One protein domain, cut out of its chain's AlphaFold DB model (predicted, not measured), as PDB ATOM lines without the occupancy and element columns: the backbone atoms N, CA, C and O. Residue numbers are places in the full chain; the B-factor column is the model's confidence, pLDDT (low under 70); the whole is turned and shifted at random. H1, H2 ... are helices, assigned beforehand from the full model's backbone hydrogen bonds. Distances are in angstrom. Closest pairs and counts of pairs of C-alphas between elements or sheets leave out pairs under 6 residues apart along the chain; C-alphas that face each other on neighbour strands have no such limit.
ATOM      1  N   ARG A   2     -36.674 -34.296 165.272       90.19
ATOM      2  CA  ARG A   2     -36.345 -33.904 163.883       90.19
ATOM      3  C   ARG A   2     -35.083 -34.589 163.334       90.19
ATOM      4  O   ARG A   2     -35.153 -35.182 162.266       90.19
ATOM      5  N   ALA A   3     -33.989 -34.575 164.099       86.56
ATOM      6  CA  ALA A   3     -32.718 -35.199 163.713       86.56
ATOM      7  C   ALA A   3     -32.832 -36.730 163.561       86.56
ATOM      8  O   ALA A   3     -32.344 -37.295 162.587       86.56
ATOM      9  N   ALA A   4     -33.600 -37.384 164.441       84.94
ATOM     10  CA  ALA A   4     -33.887 -38.817 164.356       84.94
ATOM     11  C   ALA A   4     -34.532 -39.214 163.021       84.94
ATOM     12  O   ALA A   4     -34.101 -40.160 162.370       84.94
ATOM     13  N   LYS A   5     -35.556 -38.457 162.604       92.69
ATOM     14  CA  LYS A   5     -36.242 -38.679 161.330       92.69
ATOM     15  C   LYS A   5     -35.315 -38.411 160.142       92.69
ATOM     16  O   LYS A   5     -35.323 -39.174 159.190       92.69
ATOM     17  N   GLN A   6     -34.476 -37.377 160.223       93.00
ATOM     18  CA  GLN A   6     -33.485 -37.086 159.183       93.00
ATOM     19  C   GLN A   6     -32.454 -38.213 159.027       93.00
ATOM     20  O   GLN A   6     -32.109 -38.556 157.898       93.00
ATOM     21  N   ALA A   7     -31.991 -38.809 160.129       88.50
ATOM     22  CA  ALA A   7     -31.081 -39.952 160.087       88.50
ATOM     23  C   ALA A   7     -31.756 -41.189 159.466       88.50
ATOM     24  O   ALA A   7     -31.178 -41.835 158.593       88.50
ATOM     25  N   GLU A   8     -33.002 -41.478 159.849       93.38
ATOM     26  CA  GLU A   8     -33.800 -42.576 159.288       93.38
ATOM     27  C   GLU A   8     -34.059 -42.388 157.780       93.38
ATOM     28  O   GLU A   8     -33.780 -43.292 156.986       93.38
ATOM     29  N   ASP A   9     -34.489 -41.193 157.366       94.88
ATOM     30  CA  ASP A   9     -34.738 -40.839 155.964       94.88
ATOM     31  C   ASP A   9     -33.451 -40.947 155.126       94.88
ATOM     32  O   ASP A   9     -33.467 -41.494 154.019       94.88
ATOM     33  N   ALA A  10     -32.313 -40.483 155.658       92.50
ATOM     34  CA  ALA A  10     -31.019 -40.576 154.986       92.50
ATOM     35  C   ALA A  10     -30.535 -42.031 154.858       92.50
ATOM     36  O   ALA A  10     -30.069 -42.429 153.790       92.50
ATOM     37  N   ALA A  11     -30.688 -42.855 155.898       87.19
ATOM     38  CA  ALA A  11     -30.322 -44.271 155.847       87.19
ATOM     39  C   ALA A  11     -31.212 -45.068 154.882       87.19
ATOM     40  O   ALA A  11     -30.708 -45.860 154.084       87.19
ATOM     41  N   SER A  12     -32.522 -44.808 154.889       95.12
ATOM     42  CA  SER A  12     -33.471 -45.374 153.927       95.12
ATOM     43  C   SER A  12     -33.113 -44.976 152.492       95.12
ATOM     44  O   SER A  12     -33.039 -45.825 151.600       95.12
ATOM     45  N   LYS A  13     -32.794 -43.696 152.266       95.50
ATOM     46  CA  LYS A  13     -32.348 -43.194 150.962       95.50
ATOM     47  C   LYS A  13     -31.053 -43.863 150.505       95.50
ATOM     48  O   LYS A  13     -30.972 -44.257 149.343       95.50
ATOM     49  N   LEU A  14     -30.076 -44.039 151.397       91.62
ATOM     50  CA  LEU A  14     -28.815 -44.713 151.083       91.62
ATOM     51  C   LEU A  14     -29.061 -46.165 150.665       91.62
ATOM     52  O   LEU A  14     -28.581 -46.586 149.615       91.62
ATOM     53  N   ARG A  15     -29.868 -46.901 151.439       93.62
ATOM     54  CA  ARG A  15     -30.259 -48.278 151.119       93.62
ATOM     55  C   ARG A  15     -30.925 -48.358 149.750       93.62
ATOM     56  O   ARG A  15     -30.511 -49.163 148.921       93.62
ATOM     57  N   ASN A  16     -31.915 -47.505 149.496       95.56
ATOM     58  CA  ASN A  16     -32.651 -47.489 148.233       95.56
ATOM     59  C   ASN A  16     -31.750 -47.141 147.045       95.56
ATOM     60  O   ASN A  16     -31.922 -47.712 145.973       95.56
ATOM     61  N   LEU A  17     -30.781 -46.236 147.220       94.06
ATOM     62  CA  LEU A  17     -29.790 -45.928 146.189       94.06
ATOM     63  C   LEU A  17     -28.925 -47.149 145.871       94.06
ATOM     64  O   LEU A  17     -28.834 -47.521 144.709       94.06
ATOM     65  N   VAL A  18     -28.350 -47.799 146.887       90.06
ATOM     66  CA  VAL A  18     -27.454 -48.956 146.703       90.06
ATOM     67  C   VAL A  18     -28.189 -50.173 146.126       90.06
ATOM     68  O   VAL A  18     -27.605 -50.924 145.353       90.06
ATOM     69  N   HIS A  19     -29.480 -50.342 146.431       91.69
ATOM     70  CA  HIS A  19     -30.293 -51.471 145.958       91.69
ATOM     71  C   HIS A  19     -31.035 -51.211 144.636       91.69
ATOM     72  O   HIS A  19     -31.725 -52.104 144.140       91.69
ATOM     73  N   ARG A  20     -30.933 -50.016 144.036       96.25
ATOM     74  CA  ARG A  20     -31.543 -49.768 142.719       96.25
ATOM     75  C   ARG A  20     -30.923 -50.713 141.685       96.25
ATOM     76  O   ARG A  20     -29.700 -50.740 141.600       96.25
ATOM     77  N   PRO A  21     -31.709 -51.402 140.835       93.38
ATOM     78  CA  PRO A  21     -31.175 -52.367 139.867       93.38
ATOM     79  C   PRO A  21     -30.064 -51.793 138.979       93.38
ATOM     80  O   PRO A  21     -29.057 -52.449 138.737       93.38
ATOM     81  N   GLN A  22     -30.217 -50.535 138.559       91.88
ATOM     82  CA  GLN A  22     -29.220 -49.799 137.776       91.88
ATOM     83  C   GLN A  22     -27.917 -49.595 138.558       91.88
ATOM     84  O   GLN A  22     -26.833 -49.823 138.030       91.88
ATOM     85  N   VAL A  23     -28.017 -49.213 139.833       91.44
ATOM     86  CA  VAL A  23     -26.854 -49.021 140.705       91.44
ATOM     87  C   VAL A  23     -26.196 -50.360 141.005       91.44
ATOM     88  O   VAL A  23     -24.989 -50.459 140.874       91.44
ATOM     89  N   VAL A  24     -26.957 -51.415 141.298       91.50
ATOM     90  CA  VAL A  24     -26.412 -52.767 141.510       91.50
ATOM     91  C   VAL A  24     -25.634 -53.249 140.281       91.50
ATOM     92  O   VAL A  24     -24.520 -53.746 140.426       91.50
ATOM     93  N   GLN A  25     -26.160 -53.045 139.070       89.88
ATOM     94  CA  GLN A  25     -25.439 -53.370 137.832       89.88
ATOM     95  C   GLN A  25     -24.165 -52.532 137.655       89.88
ATOM     96  O   GLN A  25     -23.156 -53.048 137.174       89.88
ATOM     97  N   LEU A  26     -24.184 -51.258 138.057       88.62
ATOM     98  CA  LEU A  26     -22.999 -50.397 138.045       88.62
ATOM     99  C   LEU A  26     -21.962 -50.819 139.096       88.62
ATOM    100  O   LEU A  26     -20.774 -50.807 138.794       88.62
ATOM    101  N   LEU A  27     -22.398 -51.230 140.291       85.00
ATOM    102  CA  LEU A  27     -21.542 -51.694 141.390       85.00
ATOM    103  C   LEU A  27     -20.890 -53.057 141.098       85.00
ATOM    104  O   LEU A  27     -19.852 -53.384 141.664       85.00
ATOM    105  N   GLN A  28     -21.475 -53.854 140.201       88.31
ATOM    106  CA  GLN A  28     -20.865 -55.096 139.711       88.31
ATOM    107  C   GLN A  28     -19.760 -54.852 138.675       88.31
ATOM    108  O   GLN A  28     -18.983 -55.764 138.388       88.31
ATOM    109  N   ARG A  29     -19.682 -53.647 138.098       86.88
ATOM    110  CA  ARG A  29     -18.658 -53.293 137.114       86.88
ATOM    111  C   ARG A  29     -17.480 -52.593 137.806       86.88
ATOM    112  O   ARG A  29     -17.711 -51.642 138.559       86.88
ATOM    113  N   PRO A  30     -16.229 -52.995 137.511       80.38
ATOM    114  CA  PRO A  30     -15.051 -52.275 137.984       80.38
ATOM    115  C   PRO A  30     -15.090 -50.815 137.523       80.38
ATOM    116  O   PRO A  30     -15.527 -50.533 136.402       80.38
ATOM    117  N   LEU A  31     -14.606 -49.882 138.349       81.44
ATOM    118  CA  LEU A  31     -14.516 -48.483 137.931       81.44
ATOM    119  C   LEU A  31     -13.498 -48.301 136.789       81.44
ATOM    120  O   LEU A  31     -12.328 -48.654 136.954       81.44
ATOM    121  N   PRO A  32     -13.887 -47.699 135.655       83.50
ATOM    122  CA  PRO A  32     -12.925 -47.220 134.670       83.50
ATOM    123  C   PRO A  32     -12.088 -46.060 135.237       83.50
ATOM    124  O   PRO A  32     -12.511 -45.390 136.175       83.50
ATOM    125  N   ALA A  33     -10.916 -45.800 134.641       78.88
ATOM    126  CA  ALA A  33      -9.988 -44.728 135.051       78.88
ATOM    127  C   ALA A  33     -10.642 -43.343 135.154       78.88
ATOM    128  O   ALA A  33     -10.270 -42.540 136.006       78.88
ATOM    129  N   ALA A  34     -11.635 -43.088 134.304       83.00
ATOM    130  CA  ALA A  34     -12.550 -41.970 134.430       83.00
ATOM    131  C   ALA A  34     -13.964 -42.539 134.624       83.00
ATOM    132  O   ALA A  34     -14.472 -43.168 133.690       83.00
ATOM    133  N   PRO A  35     -14.597 -42.365 135.802       82.94
ATOM    134  CA  PRO A  35     -15.952 -42.848 136.027       82.94
ATOM    135  C   PRO A  35     -16.905 -42.218 135.011       82.94
ATOM    136  O   PRO A  35     -16.803 -41.030 134.699       82.94
ATOM    137  N   THR A  36     -17.834 -43.017 134.486       89.94
ATOM    138  CA  THR A  36     -18.845 -42.512 133.549       89.94
ATOM    139  C   THR A  36     -19.719 -41.455 134.227       89.94
ATOM    140  O   THR A  36     -19.834 -41.434 135.454       89.94
ATOM    141  N   ALA A  37     -20.388 -40.595 133.453       86.38
ATOM    142  CA  ALA A  37     -21.301 -39.590 134.011       86.38
ATOM    143  C   ALA A  37     -22.375 -40.220 134.926       86.38
ATOM    144  O   ALA A  37     -22.718 -39.663 135.967       86.38
ATOM    145  N   GLU A  38     -22.849 -41.422 134.585       88.38
ATOM    146  CA  GLU A  38     -23.770 -42.195 135.425       88.38
ATOM    147  C   GLU A  38     -23.121 -42.636 136.746       88.38
ATOM    148  O   GLU A  38     -23.710 -42.452 137.811       88.38
ATOM    149  N   GLN A  39     -21.894 -43.167 136.709       84.88
ATOM    150  CA  GLN A  39     -21.155 -43.545 137.918       84.88
ATOM    151  C   GLN A  39     -20.845 -42.327 138.800       84.88
ATOM    152  O   GLN A  39     -20.991 -42.412 140.017       84.88
ATOM    153  N   GLN A  40     -20.481 -41.186 138.208       84.88
ATOM    154  CA  GLN A  40     -20.266 -39.926 138.927       84.88
ATOM    155  C   GLN A  40     -21.549 -39.429 139.599       84.88
ATOM    156  O   GLN A  40     -21.517 -39.029 140.762       84.88
ATOM    157  N   ALA A  41     -22.697 -39.509 138.918       86.50
ATOM    158  CA  ALA A  41     -23.986 -39.146 139.500       86.50
ATOM    159  C   ALA A  41     -24.356 -40.054 140.688       86.50
ATOM    160  O   ALA A  41     -24.828 -39.571 141.722       86.50
ATOM    161  N   VAL A  42     -24.095 -41.364 140.578       88.25
ATOM    162  CA  VAL A  42     -24.288 -42.321 141.680       88.25
ATOM    163  C   VAL A  42     -23.353 -42.003 142.848       88.25
ATOM    164  O   VAL A  42     -23.827 -41.886 143.978       88.25
ATOM    165  N   LEU A  43     -22.059 -41.785 142.590       82.88
ATOM    166  CA  LEU A  43     -21.069 -41.396 143.601       82.88
ATOM    167  C   LEU A  43     -21.482 -40.106 144.322       82.88
ATOM    168  O   LEU A  43     -21.490 -40.067 145.551       82.88
ATOM    169  N   ALA A  44     -21.895 -39.074 143.585       80.94
ATOM    170  CA  ALA A  44     -22.346 -37.804 144.152       80.94
ATOM    171  C   ALA A  44     -23.572 -37.995 145.055       80.94
ATOM    172  O   ALA A  44     -23.614 -37.492 146.182       80.94
ATOM    173  N   SER A  45     -24.549 -38.782 144.595       89.06
ATOM    174  CA  SER A  45     -25.768 -39.071 145.349       89.06
ATOM    175  C   SER A  45     -25.486 -39.899 146.611       89.06
ATOM    176  O   SER A  45     -26.044 -39.612 147.675       89.06
ATOM    177  N   CYS A  46     -24.591 -40.887 146.536       84.88
ATOM    178  CA  CYS A  46     -24.138 -41.672 147.684       84.88
ATOM    179  C   CYS A  46     -23.357 -40.810 148.687       84.88
ATOM    180  O   CYS A  46     -23.681 -40.840 149.872       84.88
ATOM    181  N   SER A  47     -22.403 -39.992 148.225       79.62
ATOM    182  CA  SER A  47     -21.620 -39.077 149.072       79.62
ATOM    183  C   SER A  47     -22.523 -38.112 149.833       79.62
ATOM    184  O   SER A  47     -22.432 -38.002 151.055       79.62
ATOM    185  N   SER A  48     -23.439 -37.447 149.122       85.69
ATOM    186  CA  SER A  48     -24.385 -36.503 149.721       85.69
ATOM    187  C   SER A  48     -25.261 -37.184 150.776       85.69
ATOM    188  O   SER A  48     -25.440 -36.651 151.870       85.69
ATOM    189  N   THR A  49     -25.747 -38.397 150.495       86.62
ATOM    190  CA  THR A  49     -26.598 -39.142 151.432       86.62
ATOM    191  C   THR A  49     -25.817 -39.627 152.659       86.62
ATOM    192  O   THR A  49     -26.316 -39.514 153.778       86.62
ATOM    193  N   LEU A  50     -24.578 -40.100 152.487       76.88
ATOM    194  CA  LEU A  50     -23.689 -40.468 153.595       76.88
ATOM    195  C   LEU A  50     -23.367 -39.261 154.486       76.88
ATOM    196  O   LEU A  50     -23.351 -39.383 155.710       76.88
ATOM    197  N   GLN A  51     -23.158 -38.086 153.889       79.88
ATOM    198  CA  GLN A  51     -22.878 -36.854 154.622       79.88
ATOM    199  C   GLN A  51     -24.107 -36.350 155.385       79.88
ATOM    200  O   GLN A  51     -23.984 -35.976 156.550       79.88
ATOM    201  N   GLN A  52     -25.292 -36.401 154.769       87.38
ATOM    202  CA  GLN A  52     -26.565 -36.105 155.436       87.38
ATOM    203  C   GLN A  52     -26.800 -37.037 156.623       87.38
ATOM    204  O   GLN A  52     -27.152 -36.572 157.705       87.38
ATOM    205  N   LEU A  53     -26.551 -38.335 156.439       82.56
ATOM    206  CA  LEU A  53     -26.672 -39.322 157.501       82.56
ATOM    207  C   LEU A  53     -25.705 -39.022 158.652       82.56
ATOM    208  O   LEU A  53     -26.133 -38.977 159.801       82.56
ATOM    209  N   LYS A  54     -24.429 -38.746 158.355       82.69
ATOM    210  CA  LYS A  54     -23.426 -38.369 159.363       82.69
ATOM    211  C   LYS A  54     -23.849 -37.128 160.155       82.69
ATOM    212  O   LYS A  54     -23.763 -37.139 161.381       82.69
ATOM    213  N   LEU A  55     -24.289 -36.068 159.473       85.38
ATOM    214  CA  LEU A  55     -24.721 -34.825 160.120       85.38
ATOM    215  C   LEU A  55     -25.938 -35.067 161.015       85.38
ATOM    216  O   LEU A  55     -25.890 -34.733 162.191       85.38
ATOM    217  N   ALA A  56     -26.972 -35.744 160.509       86.12
ATOM    218  CA  ALA A  56     -28.181 -36.032 161.282       86.12
ATOM    219  C   ALA A  56     -27.902 -36.895 162.524       86.12
ATOM    220  O   ALA A  56     -28.511 -36.704 163.579       86.12
ATOM    221  N   LEU A  57     -26.965 -37.832 162.407       78.62
ATOM    222  CA  LEU A  57     -26.489 -38.663 163.505       78.62
ATOM    223  C   LEU A  57     -25.699 -37.851 164.546       78.62
ATOM    224  O   LEU A  57     -25.960 -37.978 165.740       78.62
ATOM    225  N   THR A  58     -24.813 -36.959 164.099       81.44
ATOM    226  CA  THR A  58     -24.036 -36.058 164.973       81.44
ATOM    227  C   THR A  58     -24.942 -35.058 165.699       81.44
ATOM    228  O   THR A  58     -24.798 -34.827 166.897       81.44
ATOM    229  N   ASP A  59     -25.930 -34.499 165.003       84.69
ATOM    230  CA  ASP A  59     -26.913 -33.585 165.588       84.69
ATOM    231  C   ASP A  59     -27.812 -34.300 166.602       84.69
ATOM    232  O   ASP A  59     -28.158 -33.736 167.642       84.69
ATOM    233  N   SER A  60     -28.172 -35.560 166.324       80.75
ATOM    234  CA  SER A  60     -28.933 -36.396 167.259       80.75
ATOM    235  C   SER A  60     -28.144 -36.697 168.531       80.75
ATOM    236  O   SER A  60     -28.746 -36.745 169.596       80.75
ATOM    237  N   TYR A  61     -26.823 -36.857 168.421       75.12
ATOM    238  CA  TYR A  61     -25.931 -37.051 169.561       75.12
ATOM    239  C   TYR A  61     -25.794 -35.794 170.430       75.12
ATOM    240  O   TYR A  61     -25.989 -35.831 171.642       75.12
ATOM    241  N   ASN A  62     -25.508 -34.651 169.802       80.56
ATOM    242  CA  ASN A  62     -25.279 -33.389 170.512       80.56
ATOM    243  C   ASN A  62     -26.561 -32.817 171.145       80.56
ATOM    244  O   ASN A  62     -26.514 -32.040 172.104       80.56
ATOM    245  N   SER A  63     -27.723 -33.194 170.610       79.31
ATOM    246  CA  SER A  63     -29.031 -32.939 171.202       79.31
ATOM    247  C   SER A  63     -29.153 -33.720 172.518       79.31
ATOM    248  O   SER A  63     -29.549 -34.878 172.494       79.31
ATOM    249  N   ARG A  64     -28.864 -33.075 173.663       57.34
ATOM    250  CA  ARG A  64     -28.909 -33.583 175.066       57.34
ATOM    251  C   ARG A  64     -30.212 -34.282 175.539       57.34
ATOM    252  O   ARG A  64     -30.423 -34.441 176.739       57.34
ATOM    253  N   SER A  65     -31.123 -34.685 174.657       56.09
ATOM    254  CA  SER A  65     -32.199 -35.618 174.991       56.09
ATOM    255  C   SER A  65     -31.571 -36.966 175.352       56.09
ATOM    256  O   SER A  65     -30.839 -37.509 174.538       56.09
ATOM    257  N   GLY A  66     -31.809 -37.479 176.563       65.69
ATOM    258  CA  GLY A  66     -31.082 -38.614 177.155       65.69
ATOM    259  C   GLY A  66     -30.898 -39.868 176.281       65.69
ATOM    260  O   GLY A  66     -31.527 -40.038 175.233       65.69
ATOM    261  N   THR A  67     -30.034 -40.766 176.761       61.19
ATOM    262  CA  THR A  67     -29.484 -41.956 176.084       61.19
ATOM    263  C   THR A  67     -30.527 -42.788 175.325       61.19
ATOM    264  O   THR A  67     -30.280 -43.222 174.204       61.19
ATOM    265  N   GLU A  68     -31.743 -42.933 175.861       66.75
ATOM    266  CA  GLU A  68     -32.848 -43.664 175.214       66.75
ATOM    267  C   GLU A  68     -33.253 -43.106 173.841       66.75
ATOM    268  O   GLU A  68     -33.615 -43.857 172.930       66.75
ATOM    269  N   SER A  69     -33.201 -41.784 173.673       70.38
ATOM    270  CA  SER A  69     -33.569 -41.142 172.412       70.38
ATOM    271  C   SER A  69     -32.540 -41.431 171.320       70.38
ATOM    272  O   SER A  69     -32.930 -41.721 170.186       70.38
ATOM    273  N   VAL A  70     -31.252 -41.451 171.679       70.38
ATOM    274  CA  VAL A  70     -30.139 -41.799 170.788       70.38
ATOM    275  C   VAL A  70     -30.239 -43.276 170.392       70.38
ATOM    276  O   VAL A  70     -30.205 -43.593 169.202       70.38
ATOM    277  N   VAL A  71     -30.534 -44.169 171.346       68.81
ATOM    278  CA  VAL A  71     -30.774 -45.602 171.084       68.81
ATOM    279  C   VAL A  71     -31.935 -45.814 170.107       68.81
ATOM    280  O   VAL A  71     -31.831 -46.617 169.179       68.81
ATOM    281  N   GLN A  72     -33.043 -45.082 170.258       75.69
ATOM    282  CA  GLN A  72     -34.171 -45.143 169.320       75.69
ATOM    283  C   GLN A  72     -33.792 -44.641 167.920       75.69
ATOM    284  O   GLN A  72     -34.185 -45.270 166.932       75.69
ATOM    285  N   VAL A  73     -33.020 -43.550 167.819       77.50
ATOM    286  CA  VAL A  73     -32.507 -43.045 166.533       77.50
ATOM    287  C   VAL A  73     -31.661 -44.111 165.852       77.50
ATOM    288  O   VAL A  73     -31.901 -44.425 164.685       77.50
ATOM    289  N   LEU A  74     -30.716 -44.712 166.574       72.69
ATOM    290  CA  LEU A  74     -29.862 -45.763 166.033       72.69
ATOM    291  C   LEU A  74     -30.653 -46.996 165.645       72.69
ATOM    292  O   LEU A  74     -30.506 -47.462 164.523       72.69
ATOM    293  N   ARG A  75     -31.562 -47.485 166.488       75.81
ATOM    294  CA  ARG A  75     -32.386 -48.654 166.157       75.81
ATOM    295  C   ARG A  75     -33.180 -48.443 164.865       75.81
ATOM    296  O   ARG A  75     -33.245 -49.354 164.043       75.81
ATOM    297  N   ARG A  76     -33.761 -47.257 164.653       81.31
ATOM    298  CA  ARG A  76     -34.473 -46.917 163.405       81.31
ATOM    299  C   ARG A  76     -33.528 -46.798 162.218       81.31
ATOM    300  O   ARG A  76     -33.771 -47.392 161.176       81.31
ATOM    301  N   THR A  77     -32.407 -46.114 162.409       79.00
ATOM    302  CA  THR A  77     -31.378 -45.925 161.381       79.00
ATOM    303  C   THR A  77     -30.799 -47.267 160.916       79.00
ATOM    304  O   THR A  77     -30.709 -47.528 159.720       79.00
ATOM    305  N   LEU A  78     -30.485 -48.169 161.849       74.06
ATOM    306  CA  LEU A  78     -29.894 -49.485 161.590       74.06
ATOM    307  C   LEU A  78     -30.853 -50.469 160.917       74.06
ATOM    308  O   LEU A  78     -30.387 -51.329 160.174       74.06
ATOM    309  N   ARG A  79     -32.179 -50.327 161.085       79.50
ATOM    310  CA  ARG A  79     -33.175 -51.117 160.324       79.50
ATOM    311  C   ARG A  79     -33.030 -50.950 158.811       79.50
ATOM    312  O   ARG A  79     -33.428 -51.831 158.050       79.50
ATOM    313  N   HIS A  80     -32.443 -49.843 158.365       84.50
ATOM    314  CA  HIS A  80     -32.150 -49.603 156.956       84.50
ATOM    315  C   HIS A  80     -30.765 -50.107 156.526       84.50
ATOM    316  O   HIS A  80     -30.358 -49.838 155.403       84.50
ATOM    317  N   GLN A  81     -30.050 -50.847 157.381       78.50
ATOM    318  CA  GLN A  81     -28.724 -51.411 157.100       78.50
ATOM    319  C   GLN A  81     -27.749 -50.404 156.441       78.50
ATOM    320  O   GLN A  81     -27.106 -50.713 155.430       78.50
ATOM    321  N   PRO A  82     -27.617 -49.174 156.977       72.31
ATOM    322  CA  PRO A  82     -26.776 -48.146 156.374       72.31
ATOM    323  C   PRO A  82     -25.305 -48.559 156.381       72.31
ATOM    324  O   PRO A  82     -24.577 -48.215 155.457       72.31
ATOM    325  N   VAL A  83     -24.888 -49.342 157.381       68.69
ATOM    326  CA  VAL A  83     -23.517 -49.842 157.489       68.69
ATOM    327  C   VAL A  83     -23.203 -50.868 156.403       68.69
ATOM    328  O   VAL A  83     -22.161 -50.768 155.767       68.69
ATOM    329  N   HIS A  84     -24.132 -51.784 156.112       74.25
ATOM    330  CA  HIS A  84     -24.007 -52.699 154.975       74.25
ATOM    331  C   HIS A  84     -23.960 -51.929 153.650       74.25
ATOM    332  O   HIS A  84     -23.091 -52.169 152.821       74.25
ATOM    333  N   SER A  85     -24.843 -50.938 153.477       77.56
ATOM    334  CA  SER A  85     -24.881 -50.106 152.267       77.56
ATOM    335  C   SER A  85     -23.578 -49.317 152.068       77.56
ATOM    336  O   SER A  85     -23.056 -49.256 150.957       77.56
ATOM    337  N   ALA A  86     -23.015 -48.755 153.142       69.88
ATOM    338  CA  ALA A  86     -21.699 -48.120 153.119       69.88
ATOM    339  C   ALA A  86     -20.583 -49.139 152.842       69.88
ATOM    340  O   ALA A  86     -19.700 -48.859 152.039       69.88
ATOM    341  N   GLY A  87     -20.649 -50.332 153.437       66.25
ATOM    342  CA  GLY A  87     -19.712 -51.428 153.200       66.25
ATOM    343  C   GLY A  87     -19.670 -51.869 151.737       66.25
ATOM    344  O   GLY A  87     -18.589 -51.967 151.170       66.25
ATOM    345  N   VAL A  88     -20.828 -52.033 151.088       73.62
ATOM    346  CA  VAL A  88     -20.928 -52.347 149.650       73.62
ATOM    347  C   VAL A  88     -20.278 -51.256 148.796       73.62
ATOM    348  O   VAL A  88     -19.536 -51.563 147.865       73.62
ATOM    349  N   LEU A  89     -20.502 -49.979 149.127       73.00
ATOM    350  CA  LEU A  89     -19.865 -48.861 148.424       73.00
ATOM    351  C   LEU A  89     -18.345 -48.860 148.618       73.00
ATOM    352  O   LEU A  89     -17.608 -48.712 147.649       73.00
ATOM    353  N   LEU A  90     -17.866 -49.067 149.847       70.31
ATOM    354  CA  LEU A  90     -16.435 -49.164 150.139       70.31
ATOM    355  C   LEU A  90     -15.802 -50.364 149.415       70.31
ATOM    356  O   LEU A  90     -14.719 -50.227 148.853       70.31
ATOM    357  N   ALA A  91     -16.490 -51.507 149.357       69.50
ATOM    358  CA  ALA A  91     -16.054 -52.689 148.615       69.50
ATOM    359  C   ALA A  91     -15.936 -52.432 147.115       69.50
ATOM    360  O   ALA A  91     -14.955 -52.832 146.492       69.50
ATOM    361  N   TRP A  92     -16.900 -51.721 146.539       79.44
ATOM    362  CA  TRP A  92     -16.856 -51.340 145.134       79.44
ATOM    363  C   TRP A  92     -15.697 -50.384 144.828       79.44
ATOM    364  O   TRP A  92     -14.928 -50.631 143.900       79.44
ATOM    365  N   LEU A  93     -15.495 -49.349 145.651       72.12
ATOM    366  CA  LEU A  93     -14.366 -48.416 145.509       72.12
ATOM    367  C   LEU A  93     -13.006 -49.128 145.628       72.12
ATOM    368  O   LEU A  93     -12.025 -48.726 145.001       72.12
ATOM    369  N   GLN A  94     -12.942 -50.206 146.407       68.62
ATOM    370  CA  GLN A  94     -11.740 -51.014 146.597       68.62
ATOM    371  C   GLN A  94     -11.367 -51.906 145.407       68.62
ATOM    372  O   GLN A  94     -10.233 -52.385 145.375       68.62
ATOM    373  N   GLN A  95     -12.256 -52.115 144.429       74.00
ATOM    374  CA  GLN A  95     -11.951 -52.924 143.240       74.00
ATOM    375  C   GLN A  95     -10.858 -52.296 142.350       74.00
ATOM    376  O   GLN A  95     -10.281 -52.984 141.512       74.00
ATOM    377  N   GLN A  96     -10.549 -51.004 142.527       72.81
ATOM    378  CA  GLN A  96      -9.545 -50.252 141.758       72.81
ATOM    379  C   GLN A  96      -8.594 -49.480 142.701       72.81
ATOM    380  O   GLN A  96      -8.624 -48.247 142.772       72.81
ATOM    381  N   PRO A  97      -7.715 -50.181 143.442       59.41
ATOM    382  CA  PRO A  97      -6.903 -49.582 144.505       59.41
ATOM    383  C   PRO A  97      -5.917 -48.518 144.003       59.41
ATOM    384  O   PRO A  97      -5.599 -47.587 144.740       59.41
ATOM    385  N   GLN A  98      -5.465 -48.610 142.749       64.69
ATOM    386  CA  GLN A  98      -4.569 -47.621 142.140       64.69
ATOM    387  C   GLN A  98      -5.256 -46.259 141.953       64.69
ATOM    388  O   GLN A  98      -4.658 -45.229 142.258       64.69
ATOM    389  N   GLN A  99      -6.522 -46.241 141.522       67.88
ATOM    390  CA  GLN A  99      -7.300 -45.004 141.386       67.88
ATOM    391  C   GLN A  99      -7.665 -44.425 142.747       67.88
ATOM    392  O   GLN A  99      -7.562 -43.216 142.947       67.88
ATOM    393  N   LEU A 100      -8.029 -45.283 143.704       61.12
ATOM    394  CA  LEU A 100      -8.283 -44.854 145.074       61.12
ATOM    395  C   LEU A 100      -7.031 -44.190 145.668       61.12
ATOM    396  O   LEU A 100      -7.112 -43.075 146.174       61.12
ATOM    397  N   ALA A 101      -5.859 -44.811 145.522       56.84
ATOM    398  CA  ALA A 101      -4.592 -44.246 145.980       56.84
ATOM    399  C   ALA A 101      -4.217 -42.942 145.254       56.84
ATOM    400  O   ALA A 101      -3.724 -42.015 145.893       56.84
ATOM    401  N   ALA A 102      -4.453 -42.849 143.941       64.75
ATOM    402  CA  ALA A 102      -4.218 -41.625 143.175       64.75
ATOM    403  C   ALA A 102      -5.149 -40.487 143.618       64.75
ATOM    404  O   ALA A 102      -4.688 -39.365 143.814       64.75
ATOM    405  N   SER A 103      -6.431 -40.787 143.854       61.41
ATOM    406  CA  SER A 103      -7.410 -39.812 144.343       61.41
ATOM    407  C   SER A 103      -7.062 -39.311 145.747       61.41
ATOM    408  O   SER A 103      -6.975 -38.109 145.949       61.41
ATOM    409  N   LEU A 104      -6.691 -40.202 146.674       51.00
ATOM    410  CA  LEU A 104      -6.280 -39.836 148.039       51.00
ATOM    411  C   LEU A 104      -4.994 -38.990 148.095       51.00
ATOM    412  O   LEU A 104      -4.760 -38.290 149.077       51.00
ATOM    413  N   LYS A 105      -4.141 -39.054 147.065       52.00
ATOM    414  CA  LYS A 105      -2.933 -38.218 146.950       52.00
ATOM    415  C   LYS A 105      -3.222 -36.819 146.402       52.00
ATOM    416  O   LYS A 105      -2.375 -35.940 146.523       52.00
ATOM    417  N   SER A 106      -4.391 -36.603 145.804       53.06
ATOM    418  CA  SER A 106      -4.743 -35.371 145.097       53.06
ATOM    419  C   SER A 106      -5.290 -34.262 146.011       53.06
ATOM    420  O   SER A 106      -5.823 -33.286 145.488       53.06
ATOM    421  N   SER A 107      -5.164 -34.378 147.342       41.81
ATOM    422  CA  SER A 107      -5.918 -33.609 148.349       41.81
ATOM    423  C   SER A 107      -5.993 -32.090 148.086       41.81
ATOM    424  O   SER A 107      -5.185 -31.294 148.573       41.81
ATOM    425  N   ARG A 108      -7.008 -31.668 147.334       43.28
ATOM    426  CA  ARG A 108      -7.416 -30.274 147.139       43.28
ATOM    427  C   ARG A 108      -8.940 -30.247 147.129       43.28
ATOM    428  O   ARG A 108      -9.553 -30.214 146.075       43.28
ATOM    429  N   GLY A 109      -9.528 -30.258 148.326       56.00
ATOM    430  CA  GLY A 109     -10.976 -30.151 148.524       56.00
ATOM    431  C   GLY A 109     -11.745 -31.447 148.244       56.00
ATOM    432  O   GLY A 109     -11.418 -32.212 147.346       56.00
ATOM    433  N   LEU A 110     -12.780 -31.708 149.046       61.97
ATOM    434  CA  LEU A 110     -13.693 -32.837 148.852       61.97
ATOM    435  C   LEU A 110     -14.792 -32.418 147.870       61.97
ATOM    436  O   LEU A 110     -15.870 -32.005 148.297       61.97
ATOM    437  N   ASP A 111     -14.518 -32.507 146.569       73.88
ATOM    438  CA  ASP A 111     -15.550 -32.251 145.563       73.88
ATOM    439  C   ASP A 111     -16.609 -33.373 145.583       73.88
ATOM    440  O   ASP A 111     -16.266 -34.563 145.469       73.88
ATOM    441  N   PRO A 112     -17.907 -33.036 145.738       63.41
ATOM    442  CA  PRO A 112     -18.976 -34.022 145.732       63.41
ATOM    443  C   PRO A 112     -19.051 -34.723 144.369       63.41
ATOM    444  O   PRO A 112     -19.182 -34.075 143.336       63.41
ATOM    445  N   GLY A 113     -18.997 -36.059 144.373       67.56
ATOM    446  CA  GLY A 113     -19.000 -36.881 143.150       67.56
ATOM    447  C   GLY A 113     -17.670 -37.558 142.826       67.56
ATOM    448  O   GLY A 113     -17.608 -38.376 141.912       67.56
ATOM    449  N   THR A 114     -16.623 -37.281 143.602       75.56
ATOM    450  CA  THR A 114     -15.332 -37.971 143.497       75.56
ATOM    451  C   THR A 114     -15.307 -39.275 144.307       75.56
ATOM    452  O   THR A 114     -16.029 -39.427 145.299       75.56
ATOM    453  N   LEU A 115     -14.445 -40.226 143.913       70.62
ATOM    454  CA  LEU A 115     -14.162 -41.435 144.705       70.62
ATOM    455  C   LEU A 115     -13.689 -41.083 146.123       70.62
ATOM    456  O   LEU A 115     -14.123 -41.702 147.093       70.62
ATOM    457  N   GLU A 116     -12.813 -40.080 146.232       70.31
ATOM    458  CA  GLU A 116     -12.234 -39.622 147.496       70.31
ATOM    459  C   GLU A 116     -13.316 -39.137 148.466       70.31
ATOM    460  O   GLU A 116     -13.280 -39.488 149.649       70.31
ATOM    461  N   ALA A 117     -14.318 -38.402 147.970       68.25
ATOM    462  CA  ALA A 117     -15.439 -37.941 148.780       68.25
ATOM    463  C   ALA A 117     -16.273 -39.105 149.326       68.25
ATOM    464  O   ALA A 117     -16.512 -39.170 150.533       68.25
ATOM    465  N   VAL A 118     -16.654 -40.072 148.485       66.62
ATOM    466  CA  VAL A 118     -17.445 -41.232 148.934       66.62
ATOM    467  C   VAL A 118     -16.654 -42.097 149.916       66.62
ATOM    468  O   VAL A 118     -17.203 -42.512 150.935       66.62
ATOM    469  N   TRP A 119     -15.364 -42.324 149.659       69.62
ATOM    470  CA  TRP A 119     -14.493 -43.084 150.553       69.62
ATOM    471  C   TRP A 119     -14.328 -42.400 151.913       69.62
ATOM    472  O   TRP A 119     -14.537 -43.012 152.962       69.62
ATOM    473  N   THR A 120     -13.982 -41.113 151.911       66.25
ATOM    474  CA  THR A 120     -13.704 -40.345 153.129       66.25
ATOM    475  C   THR A 120     -14.967 -40.161 153.959       66.25
ATOM    476  O   THR A 120     -14.959 -40.436 155.160       66.25
ATOM    477  N   VAL A 121     -16.073 -39.755 153.330       66.56
ATOM    478  CA  VAL A 121     -17.362 -39.584 154.010       66.56
ATOM    479  C   VAL A 121     -17.915 -40.936 154.458       66.56
ATOM    480  O   VAL A 121     -18.420 -41.020 155.573       66.56
ATOM    481  N   GLY A 122     -17.769 -41.997 153.660       61.66
ATOM    482  CA  GLY A 122     -18.162 -43.357 154.030       61.66
ATOM    483  C   GLY A 122     -17.410 -43.866 155.256       61.66
ATOM    484  O   GLY A 122     -18.034 -44.296 156.218       61.66
ATOM    485  N   MET A 123     -16.082 -43.724 155.288       57.75
ATOM    486  CA  MET A 123     -15.270 -44.102 156.450       57.75
ATOM    487  C   MET A 123     -15.577 -43.247 157.685       57.75
ATOM    488  O   MET A 123     -15.634 -43.778 158.788       57.75
ATOM    489  N   LEU A 124     -15.804 -41.939 157.520       64.06
ATOM    490  CA  LEU A 124     -16.205 -41.052 158.618       64.06
ATOM    491  C   LEU A 124     -17.619 -41.342 159.123       64.06
ATOM    492  O   LEU A 124     -17.885 -41.152 160.303       64.06
ATOM    493  N   MET A 125     -18.527 -41.772 158.251       68.81
ATOM    494  CA  MET A 125     -19.877 -42.191 158.616       68.81
ATOM    495  C   MET A 125     -19.845 -43.544 159.325       68.81
ATOM    496  O   MET A 125     -20.516 -43.678 160.336       68.81
ATOM    497  N   VAL A 126     -19.033 -44.507 158.873       59.34
ATOM    498  CA  VAL A 126     -18.834 -45.784 159.575       59.34
ATOM    499  C   VAL A 126     -18.176 -45.545 160.929       59.34
ATOM    500  O   VAL A 126     -18.620 -46.128 161.904       59.34
ATOM    501  N   ALA A 127     -17.189 -44.648 161.018       56.47
ATOM    502  CA  ALA A 127     -16.577 -44.249 162.286       56.47
ATOM    503  C   ALA A 127     -17.560 -43.487 163.196       56.47
ATOM    504  O   ALA A 127     -17.623 -43.753 164.384       56.47
ATOM    505  N   GLY A 128     -18.380 -42.588 162.649       62.53
ATOM    506  CA  GLY A 128     -19.390 -41.859 163.422       62.53
ATOM    507  C   GLY A 128     -20.539 -42.754 163.886       62.53
ATOM    508  O   GLY A 128     -20.978 -42.647 165.021       62.53
ATOM    509  N   LEU A 129     -21.000 -43.683 163.042       60.47
ATOM    510  CA  LEU A 129     -21.924 -44.744 163.438       60.47
ATOM    511  C   LEU A 129     -21.268 -45.672 164.441       60.47
ATOM    512  O   LEU A 129     -21.955 -46.113 165.343       60.47
ATOM    513  N   ALA A 130     -19.976 -45.955 164.308       56.62
ATOM    514  CA  ALA A 130     -19.221 -46.731 165.271       56.62
ATOM    515  C   ALA A 130     -19.195 -46.054 166.641       56.62
ATOM    516  O   ALA A 130     -19.529 -46.721 167.611       56.62
ATOM    517  N   ASP A 131     -18.892 -44.755 166.688       58.16
ATOM    518  CA  ASP A 131     -18.878 -43.907 167.888       58.16
ATOM    519  C   ASP A 131     -20.287 -43.739 168.498       58.16
ATOM    520  O   ASP A 131     -20.451 -43.737 169.709       58.16
ATOM    521  N   LEU A 132     -21.337 -43.690 167.677       60.31
ATOM    522  CA  LEU A 132     -22.732 -43.631 168.137       60.31
ATOM    523  C   LEU A 132     -23.278 -44.987 168.593       60.31
ATOM    524  O   LEU A 132     -24.007 -45.090 169.576       60.31
ATOM    525  N   LEU A 133     -22.929 -46.055 167.882       57.28
ATOM    526  CA  LEU A 133     -23.203 -47.434 168.279       57.28
ATOM    527  C   LEU A 133     -22.422 -47.807 169.542       57.28
ATOM    528  O   LEU A 133     -22.906 -48.625 170.318       57.28
ATOM    529  N   LEU A 134     -21.251 -47.198 169.747       53.47
ATOM    530  CA  LEU A 134     -20.473 -47.229 170.984       53.47
ATOM    531  C   LEU A 134     -21.321 -46.823 172.183       53.47
ATOM    532  O   LEU A 134     -21.238 -47.434 173.241       53.47
ATOM    533  N   GLU A 135     -22.142 -45.796 171.987       51.00
ATOM    534  CA  GLU A 135     -22.976 -45.206 173.025       51.00
ATOM    535  C   GLU A 135     -24.373 -45.823 173.094       51.00
ATOM    536  O   GLU A 135     -25.077 -45.615 174.079       51.00
ATOM    537  N   CYS A 136     -24.790 -46.586 172.074       45.12
ATOM    538  CA  CYS A 136     -26.157 -47.111 171.979       45.12
ATOM    539  C   CYS A 136     -26.316 -48.639 171.922       45.12
ATOM    540  O   CYS A 136     -27.440 -49.073 172.146       45.12
ATOM    541  N   VAL A 137     -25.244 -49.430 171.709       56.09
ATOM    542  CA  VAL A 137     -25.133 -50.898 171.968       56.09
ATOM    543  C   VAL A 137     -26.098 -51.798 171.140       56.09
ATOM    544  O   VAL A 137     -27.247 -51.465 170.893       56.09
TER     545      VAL A 137
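AT A GLANCE: This is residues 2 to 137 of the 632 residues of an uncharacterized protein of Tetradesmus obliquus (UniProt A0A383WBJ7). You see a lengthwise four-sided helix bundle: the long H3 and H7 run side by side, H1 packs on H3's other side, and H4 followed by H5 makes the fourth side. The short H2 and H6 lie crosswise near the end where H3 and H7 begin. The printed part has 136 residues with seven named helices, H1 to H7 in chain order, and no named strand; the class is all helix. It is compact, with a radius of gyration of the C-alphas of 15.2 A and spans of 47 by 33 by 22 A.

IN THESE COORDINATES: Find C-alpha 2 at (-36.345, -33.904, 163.883); from there H1, residues 2 to 18, runs 24.5 A. Next come H2, residues 21 to 27, and H3, residues 37 to 62, 37.2 A long. H4 holds residues 67 to 78, H5 82 to 93 and H6 97 to 105. H7, residues 115 to 136, runs 30.3 A to C-alpha 136 at (-26.157, -47.111, 171.979).

HOW THE PARTS SIT: H1, H3, H4, H5 and H7 form the bundle, helices packed together. H1 touches H3, opposite ways at a shallow tilt of 26 degrees; their closest C-alphas, Ala 7 and Ala 56, are 5.0 A apart. H7, the hub, touches H3 at C-alphas Ser 47 and Val 118, 4.7 A, and H5 at Ala 86 and Gly 122, 6.0 A. H1 and H7 are apart. With residues 115 to 116 alone H7 touches H6, about perpendicular at 87 degrees, closest C-alphas Ser 103 and Glu 116, 5.8 A. H2 is close to but not clearly touching H5, closest C-alphas Leu 27 and Trp 92, 6.0 A. Every O i to N i+4 pair is within hydrogen-bond range in H1 to H6; in H7, 17 of 18 are.

THE WHOLE: The C-alphas of Ala 33 and Gly 66 are farthest apart, 47.5 A. The printed part has no cut and no long link. Mean pLDDT of the printed part is 75.3; look for values under 70 at residues 97 to 110 and 117 to 137, among others.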